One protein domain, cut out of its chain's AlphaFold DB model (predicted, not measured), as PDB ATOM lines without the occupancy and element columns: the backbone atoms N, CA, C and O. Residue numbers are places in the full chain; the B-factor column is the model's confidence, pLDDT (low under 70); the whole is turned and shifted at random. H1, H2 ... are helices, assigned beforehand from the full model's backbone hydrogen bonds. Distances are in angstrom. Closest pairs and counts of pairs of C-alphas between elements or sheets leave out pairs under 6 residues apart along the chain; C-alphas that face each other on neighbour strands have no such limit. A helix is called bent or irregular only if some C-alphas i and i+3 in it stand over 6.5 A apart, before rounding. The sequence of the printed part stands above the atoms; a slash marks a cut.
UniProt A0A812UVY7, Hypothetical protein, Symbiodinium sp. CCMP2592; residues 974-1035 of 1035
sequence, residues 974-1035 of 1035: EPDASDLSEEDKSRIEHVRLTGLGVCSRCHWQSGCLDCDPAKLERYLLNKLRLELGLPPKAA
ATOM      1  N   GLU A 974     154.246 147.711 253.916       75.75
ATOM      2  CA  GLU A 974     155.147 147.986 252.788       75.75
ATOM      3  C   GLU A 974     154.561 147.462 251.459       75.75
ATOM      4  O   GLU A 974     153.886 146.430 251.469       75.75
ATOM      5  N   PRO A 975     154.830 148.126 250.316       75.50
ATOM      6  CA  PRO A 975     154.374 147.656 249.009       75.50
ATOM      7  C   PRO A 975     155.042 146.328 248.618       75.50
ATOM      8  O   PRO A 975     156.268 146.201 248.717       75.50
ATOM      9  N   ASP A 976     154.244 145.375 248.134       80.25
ATOM     10  CA  ASP A 976     154.690 144.069 247.626       80.25
ATOM     11  C   ASP A 976     154.285 143.841 246.154       80.25
ATOM     12  O   ASP A 976     153.785 144.741 245.477       80.25
ATOM     13  N   ALA A 977     154.545 142.644 245.614       74.69
ATOM     14  CA  ALA A 977     154.302 142.321 244.206       74.69
ATOM     15  C   ALA A 977     152.820 142.419 243.778       74.69
ATOM     16  O   ALA A 977     152.536 142.588 242.590       74.69
ATOM     17  N   SER A 978     151.870 142.370 244.718       78.62
ATOM     18  CA  SER A 978     150.447 142.613 244.441       78.62
ATOM     19  C   SER A 978     150.120 144.096 244.223       78.62
ATOM     20  O   SER A 978     149.172 144.396 243.494       78.62
ATOM     21  N   ASP A 979     150.939 145.009 244.756       78.88
ATOM     22  CA  ASP A 979     150.804 146.468 244.623       78.88
ATOM     23  C   ASP A 979     151.412 147.013 243.301       78.88
ATOM     24  O   ASP A 979     151.247 148.190 242.971       78.88
ATOM     25  N   LEU A 980     152.095 146.164 242.513       80.38
ATOM     26  CA  LEU A 980     152.598 146.484 241.165       80.38
ATOM     27  C   LEU A 980     151.465 146.667 240.136       80.38
ATOM     28  O   LEU A 980     150.355 146.155 240.300       80.38
ATOM     29  N   SER A 981     151.759 147.353 239.025       80.00
ATOM     30  CA  SER A 981     150.804 147.487 237.918       80.00
ATOM     31  C   SER A 981     150.564 146.153 237.195       80.00
ATOM     32  O   SER A 981     151.437 145.287 237.159       80.00
ATOM     33  N   GLU A 982     149.392 145.984 236.576       77.25
ATOM     34  CA  GLU A 982     149.074 144.774 235.797       77.25
ATOM     35  C   GLU A 982     150.003 144.589 234.583       77.25
ATOM     36  O   GLU A 982     150.274 143.462 234.173       77.25
ATOM     37  N   GLU A 983     150.555 145.681 234.045       78.62
ATOM     38  CA  GLU A 983     151.560 145.660 232.975       78.62
ATOM     39  C   GLU A 983     152.912 145.135 233.498       78.62
ATOM     40  O   GLU A 983     153.518 144.253 232.886       78.62
ATOM     41  N   ASP A 984     153.340 145.593 234.681       83.56
ATOM     42  CA  ASP A 984     154.552 145.116 235.361       83.56
ATOM     43  C   ASP A 984     154.433 143.635 235.778       83.56
ATOM     44  O   ASP A 984     155.357 142.855 235.544       83.56
ATOM     45  N   LYS A 985     153.279 143.221 236.324       83.69
ATOM     46  CA  LYS A 985     152.971 141.816 236.663       83.69
ATOM     47  C   LYS A 985     153.015 140.915 235.429       83.69
ATOM     48  O   LYS A 985     153.706 139.899 235.434       83.69
ATOM     49  N   SER A 986     152.343 141.324 234.349       82.38
ATOM     50  CA  SER A 986     152.340 140.597 233.070       82.38
ATOM     51  C   SER A 986     153.754 140.434 232.504       82.38
ATOM     52  O   SER A 986     154.087 139.394 231.936       82.38
ATOM     53  N   ARG A 987     154.617 141.440 232.693       80.31
ATOM     54  CA  ARG A 987     156.020 141.402 232.270       80.31
ATOM     55  C   ARG A 987     156.872 140.448 233.117       80.31
ATOM     56  O   ARG A 987     157.717 139.754 232.551       80.31
ATOM     57  N   ILE A 988     156.657 140.386 234.434       83.81
ATOM     58  CA  ILE A 988     157.323 139.407 235.313       83.81
ATOM     59  C   ILE A 988     156.927 137.984 234.905       83.81
ATOM     60  O   ILE A 988     157.804 137.142 234.714       83.81
ATOM     61  N   GLU A 989     155.634 137.728 234.696       83.75
ATOM     62  CA  GLU A 989     155.149 136.393 234.330       83.75
ATOM     63  C   GLU A 989     155.597 135.977 232.918       83.75
ATOM     64  O   GLU A 989     156.007 134.837 232.718       83.75
ATOM     65  N   HIS A 990     155.665 136.906 231.954       80.75
ATOM     66  CA  HIS A 990     156.304 136.634 230.661       80.75
ATOM     67  C   HIS A 990     157.764 136.193 230.841       80.75
ATOM     68  O   HIS A 990     158.177 135.198 230.249       80.75
ATOM     69  N   VAL A 991     158.564 136.894 231.655       80.75
ATOM     70  CA  VAL A 991     159.970 136.512 231.892       80.75
ATOM     71  C   VAL A 991     160.080 135.196 232.676       80.75
ATOM     72  O   VAL A 991     161.012 134.438 232.428       80.75
ATOM     73  N   ARG A 992     159.114 134.860 233.541       80.62
ATOM     74  CA  ARG A 992     159.019 133.536 234.186       80.62
ATOM     75  C   ARG A 992     158.719 132.416 233.180       80.62
ATOM     76  O   ARG A 992     159.291 131.338 233.303       80.62
ATOM     77  N   LEU A 993     157.861 132.665 232.189       77.19
ATOM     78  CA  LEU A 993     157.461 131.679 231.175       77.19
ATOM     79  C   LEU A 993     158.476 131.519 230.028       77.19
ATOM     80  O   LEU A 993     158.543 130.450 229.427       77.19
ATOM     81  N   THR A 994     159.262 132.555 229.706       68.31
ATOM     82  CA  THR A 994     160.224 132.534 228.580       68.31
ATOM     83  C   THR A 994     161.698 132.586 228.991       68.31
ATOM     84  O   THR A 994     162.572 132.475 228.131       68.31
ATOM     85  N   GLY A 995     162.007 132.821 230.267       62.66
ATOM     86  CA  GLY A 995     163.371 133.005 230.768       62.66
ATOM     87  C   GLY A 995     164.010 131.708 231.260       62.66
ATOM     88  O   GLY A 995     163.484 131.037 232.139       62.66
ATOM     89  N   LEU A 996     165.210 131.398 230.763       60.31
ATOM     90  CA  LEU A 996     166.023 130.260 231.221       60.31
ATOM     91  C   LEU A 996     166.818 130.571 232.514       60.31
ATOM     92  O   LEU A 996     167.844 129.946 232.772       60.31
ATOM     93  N   GLY A 997     166.434 131.603 233.280       60.03
ATOM     94  CA  GLY A 997     167.186 132.169 234.419       60.03
ATOM     95  C   GLY A 997     168.463 132.933 234.028       60.03
ATOM     96  O   GLY A 997     168.878 133.877 234.698       60.03
ATOM     97  N   VAL A 998     169.067 132.554 232.905       66.62
ATOM     98  CA  VAL A 998     170.298 133.088 232.317       66.62
ATOM     99  C   VAL A 998     170.142 133.196 230.796       66.62
ATOM    100  O   VAL A 998     169.308 132.517 230.198       66.62
ATOM    101  N   CYS A 999     170.915 134.074 230.152       69.06
ATOM    102  CA  CYS A 999     170.887 134.254 228.700       69.06
ATOM    103  C   CYS A 999     172.201 134.838 228.152       69.06
ATOM    104  O   CYS A 999     173.079 135.279 228.899       69.06
ATOM    105  N   SER A1000     172.312 134.916 226.823       58.00
ATOM    106  CA  SER A1000     173.474 135.485 226.128       58.00
ATOM    107  C   SER A1000     173.771 136.946 226.500       58.00
ATOM    108  O   SER A1000     174.940 137.301 226.617       58.00
ATOM    109  N   ARG A1001     172.751 137.781 226.773       58.00
ATOM    110  CA  ARG A1001     172.932 139.180 227.226       58.00
ATOM    111  C   ARG A1001     173.620 139.310 228.588       58.00
ATOM    112  O   ARG A1001     174.210 140.350 228.852       58.00
ATOM    113  N   CYS A1002     173.535 138.300 229.454       61.12
ATOM    114  CA  CYS A1002     174.245 138.267 230.739       61.12
ATOM    115  C   CYS A1002     175.434 137.289 230.726       61.12
ATOM    116  O   CYS A1002     175.888 136.862 231.788       61.12
ATOM    117  N   HIS A1003     175.901 136.907 229.527       58.16
ATOM    118  CA  HIS A1003     176.954 135.912 229.285       58.16
ATOM    119  C   HIS A1003     176.760 134.596 230.063       58.16
ATOM    120  O   HIS A1003     177.724 133.908 230.382       58.16
ATOM    121  N   TRP A1004     175.503 134.253 230.366       63.28
ATOM    122  CA  TRP A1004     175.089 133.118 231.198       63.28
ATOM    123  C   TRP A1004     175.616 133.108 232.650       63.28
ATOM    124  O   TRP A1004     175.481 132.099 233.332       63.28
ATOM    125  N   GLN A1005     176.180 134.213 233.155       58.03
ATOM    126  CA  GLN A1005     176.908 134.216 234.434       58.03
ATOM    127  C   GLN A1005     176.045 134.439 235.683       58.03
ATOM    128  O   GLN A1005     176.371 133.904 236.738       58.03
ATOM    129  N   SER A1006     174.994 135.265 235.617       62.28
ATOM    130  CA  SER A1006     174.235 135.617 236.835       62.28
ATOM    131  C   SER A1006     172.752 135.951 236.661       62.28
ATOM    132  O   SER A1006     172.101 136.228 237.665       62.28
ATOM    133  N   GLY A1007     172.209 135.966 235.440       69.06
ATOM    134  CA  GLY A1007     170.829 136.397 235.175       69.06
ATOM    135  C   GLY A1007     170.658 137.924 235.151       69.06
ATOM    136  O   GLY A1007     171.345 138.666 235.860       69.06
ATOM    137  N   CYS A1008     169.747 138.424 234.315       76.12
ATOM    138  CA  CYS A1008     169.446 139.855 234.160       76.12
ATOM    139  C   CYS A1008     167.937 140.099 234.011       76.12
ATOM    140  O   CYS A1008     167.172 139.153 233.866       76.12
ATOM    141  N   LEU A1009     167.509 141.366 233.993       79.12
ATOM    142  CA  LEU A1009     166.090 141.775 233.978       79.12
ATOM    143  C   LEU A1009     165.256 141.227 232.794       79.12
ATOM    144  O   LEU A1009     164.032 141.302 232.844       79.12
ATOM    145  N   ASP A1010     165.899 140.686 231.755       74.94
ATOM    146  CA  ASP A1010     165.247 140.068 230.590       74.94
ATOM    147  C   ASP A1010     165.101 138.528 230.701       74.94
ATOM    148  O   ASP A1010     164.480 137.915 229.837       74.94
ATOM    149  N   CYS A1011     165.713 137.877 231.703       74.44
ATOM    150  CA  CYS A1011     165.747 136.404 231.835       74.44
ATOM    151  C   CYS A1011     165.654 135.856 233.274       74.44
ATOM    152  O   CYS A1011     165.386 134.668 233.442       74.44
ATOM    153  N   ASP A1012     165.855 136.698 234.289       79.38
ATOM    154  CA  ASP A1012     165.725 136.391 235.715       79.38
ATOM    155  C   ASP A1012     164.490 137.137 236.267       79.38
ATOM    156  O   ASP A1012     164.551 138.361 236.471       79.38
ATOM    157  N   PRO A1013     163.360 136.441 236.509       81.81
ATOM    158  CA  PRO A1013     162.142 137.081 236.995       81.81
ATOM    159  C   PRO A1013     162.299 137.624 238.425       81.81
ATOM    160  O   PRO A1013     161.714 138.655 238.742       81.81
ATOM    161  N   ALA A1014     163.138 137.012 239.270       80.50
ATOM    162  CA  ALA A1014     163.346 137.434 240.658       80.50
ATOM    163  C   ALA A1014     164.239 138.685 240.779       80.50
ATOM    164  O   ALA A1014     164.180 139.408 241.780       80.50
ATOM    165  N   LYS A1015     165.071 138.983 239.772       81.12
ATOM    166  CA  LYS A1015     165.708 140.305 239.620       81.12
ATOM    167  C   LYS A1015     164.761 141.335 239.017       81.12
ATOM    168  O   LYS A1015     164.775 142.479 239.472       81.12
ATOM    169  N   LEU A1016     163.939 140.955 238.036       82.56
ATOM    170  CA  LEU A1016     162.955 141.863 237.440       82.56
ATOM    171  C   LEU A1016     161.922 142.343 238.471       82.56
ATOM    172  O   LEU A1016     161.706 143.545 238.598       82.56
ATOM    173  N   GLU A1017     161.356 141.433 239.262       83.88
ATOM    174  CA  GLU A1017     160.398 141.741 240.330       83.88
ATOM    175  C   GLU A1017     160.997 142.697 241.375       83.88
ATOM    176  O   GLU A1017     160.426 143.755 241.645       83.88
ATOM    177  N   ARG A1018     162.208 142.411 241.884       82.06
ATOM    178  CA  ARG A1018     162.923 143.308 242.816       82.06
ATOM    179  C   ARG A1018     163.213 144.688 242.219       82.06
ATOM    180  O   ARG A1018     163.095 145.690 242.923       82.06
ATOM    181  N   TYR A1019     163.569 144.765 240.936       83.56
ATOM    182  CA  TYR A1019     163.786 146.038 240.244       83.56
ATOM    183  C   TYR A1019     162.490 146.859 240.138       83.56
ATOM    184  O   TYR A1019     162.492 148.053 240.443       83.56
ATOM    185  N   LEU A1020     161.376 146.226 239.760       82.12
ATOM    186  CA  LEU A1020     160.078 146.890 239.621       82.12
ATOM    187  C   LEU A1020     159.495 147.306 240.982       82.12
ATOM    188  O   LEU A1020     158.960 148.408 241.099       82.12
ATOM    189  N   LEU A1021     159.702 146.512 242.037       81.50
ATOM    190  CA  LEU A1021     159.362 146.898 243.411       81.50
ATOM    191  C   LEU A1021     160.194 148.083 243.907       81.50
ATOM    192  O   LEU A1021     159.636 149.027 244.461       81.50
ATOM    193  N   ASN A1022     161.509 148.103 243.672       79.38
ATOM    194  CA  ASN A1022     162.334 149.257 244.038       79.38
ATOM    195  C   ASN A1022     161.990 150.515 243.218       79.38
ATOM    196  O   ASN A1022     162.037 151.618 243.765       79.38
ATOM    197  N   LYS A1023     161.560 150.370 241.957       81.00
ATOM    198  CA  LYS A1023     160.978 151.466 241.162       81.00
ATOM    199  C   LYS A1023     159.675 151.986 241.787       81.00
ATOM    200  O   LYS A1023     159.557 153.192 241.984       81.00
ATOM    201  N   LEU A1024     158.740 151.106 242.159       79.94
ATOM    202  CA  LEU A1024     157.491 151.496 242.829       79.94
ATOM    203  C   LEU A1024     157.762 152.189 244.176       79.94
ATOM    204  O   LEU A1024     157.153 153.215 244.467       79.94
ATOM    205  N   ARG A1025     158.718 151.695 244.974       75.75
ATOM    206  CA  ARG A1025     159.144 152.348 246.226       75.75
ATOM    207  C   ARG A1025     159.638 153.772 245.983       75.75
ATOM    208  O   ARG A1025     159.159 154.680 246.651       75.75
ATOM    209  N   LEU A1026     160.515 153.975 244.998       73.62
ATOM    210  CA  LEU A1026     161.007 155.306 244.620       73.62
ATOM    211  C   LEU A1026     159.878 156.233 244.132       73.62
ATOM    212  O   LEU A1026     159.861 157.409 244.491       73.62
ATOM    213  N   GLU A1027     158.907 155.715 243.375       74.44
ATOM    214  CA  GLU A1027     157.717 156.465 242.929       74.44
ATOM    215  C   GLU A1027     156.753 156.808 244.085       74.44
ATOM    216  O   GLU A1027     156.070 157.831 244.031       74.44
ATOM    217  N   LEU A1028     156.753 156.012 245.160       71.06
ATOM    218  CA  LEU A1028     156.061 156.275 246.430       71.06
ATOM    219  C   LEU A1028     156.905 157.098 247.433       71.06
ATOM    220  O   LEU A1028     156.446 157.361 248.543       71.06
ATOM    221  N   GLY A1029     158.128 157.509 247.073       68.12
ATOM    222  CA  GLY A1029     159.038 158.274 247.938       68.12
ATOM    223  C   GLY A1029     159.737 157.465 249.043       68.12
ATOM    224  O   GLY A1029     160.376 158.051 249.916       68.12
ATOM    225  N   LEU A1030     159.634 156.135 249.016       69.88
ATOM    226  CA  LEU A1030     160.302 155.222 249.945       69.88
ATOM    227  C   LEU A1030     161.716 154.865 249.449       69.88
ATOM    228  O   LEU A1030     161.923 154.701 248.244       69.88
ATOM    229  N   PRO A1031     162.696 154.665 250.353       66.31
ATOM    230  CA  PRO A1031     164.020 154.205 249.956       66.31
ATOM    231  C   PRO A1031     163.953 152.785 249.354       66.31
ATOM    232  O   PRO A1031     163.188 151.938 249.846       66.31
ATOM    233  N   PRO A1032     164.751 152.494 248.309       68.12
ATOM    234  CA  PRO A1032     164.853 151.153 247.750       68.12
ATOM    235  C   PRO A1032     165.495 150.209 248.774       68.12
ATOM    236  O   PRO A1032     166.395 150.604 249.516       68.12
ATOM    237  N   LYS A1033     165.048 148.951 248.814       72.38
ATOM    238  CA  LYS A1033     165.711 147.917 249.616       72.38
ATOM    239  C   LYS A1033     166.984 147.451 248.907       72.38
ATOM    240  O   LYS A1033     166.984 147.278 247.685       72.38
ATOM    241  N   ALA A1034     168.046 147.241 249.685       55.75
ATOM    242  CA  ALA A1034     169.235 146.522 249.233       55.75
ATOM    243  C   ALA A1034     168.878 145.069 248.848       55.75
ATOM    244  O   ALA A1034     167.822 144.568 249.242       55.75
ATOM    245  N   ALA A1035     169.722 144.457 248.014       50.22
ATOM    246  CA  ALA A1035     169.432 143.215 247.289       50.22
ATOM    247  C   ALA A1035     169.657 141.926 248.091       50.22
ATOM    248  O   ALA A1035     170.514 141.946 249.002       50.22
TER     249      ALA A1035
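AT A GLANCE: This is residues 974 to 1035 of the 1035 residues of the protein "Hypothetical protein" of Symbiodinium sp. CCMP2592 (UniProt A0A812UVY7). The model is a helical hairpin: two helices, H1 and H2, lie side by side and run opposite ways, and the long link between them, residues 995 to 1012, makes an irregular loop at one end of the pair. At the other end lie the lead-in to H1, residues 974 to 981, and the beginning of the last stretch, residues 1028 to 1035, which folds back along H2. The printed part has 62 residues with two named helices, H1 then H2, and no named strand; the class is all helix, though 28 of the 62 residues are in named elements, under half. It is only just compact, close to loose, with a radius of gyration of the C-alphas of 12.2 A and spans of 35 by 23 by 13 A.

HOW THE PARTS SIT: H1, residues 982 to 994, and H2, residues 1013 to 1027, touch, with 7 pairs of C-alphas within 8 A. Their closest C-alphas are those of Arg 992 and Pro 1013, 5.5 A apart. Their lines stand at a shallow tilt of 17 degrees, opposite ways, and their centres are 12.6 A apart. In H1 every O i to N i+4 pair is within hydrogen-bond range; in H2, 10 of 11 are.

IN THESE COORDINATES: The printed part begins at Glu 974. H1 begins at C-alpha 982, (149.074, 144.774, 235.797), and is 18.1 A long from first to last C-alpha. H2 begins at C-alpha 1013, (162.142, 137.081, 236.995), and ends at C-alpha 1027, (157.717, 156.465, 242.929), 20.7 A away. Neither helix is bent.

THE WHOLE: The two C-alphas farthest apart, those of Ser 1000 and Gly 1029, are 34.7 A apart. The printed part has no cut and ends at Ala 1035, the chain's last residue. The link from H1 to H2 is long, with 18 residues. The mean pLDDT of the printed part is 73.9; residues 994 to 1007, 1029 to 1032 and 1034 to 1035 are under 70.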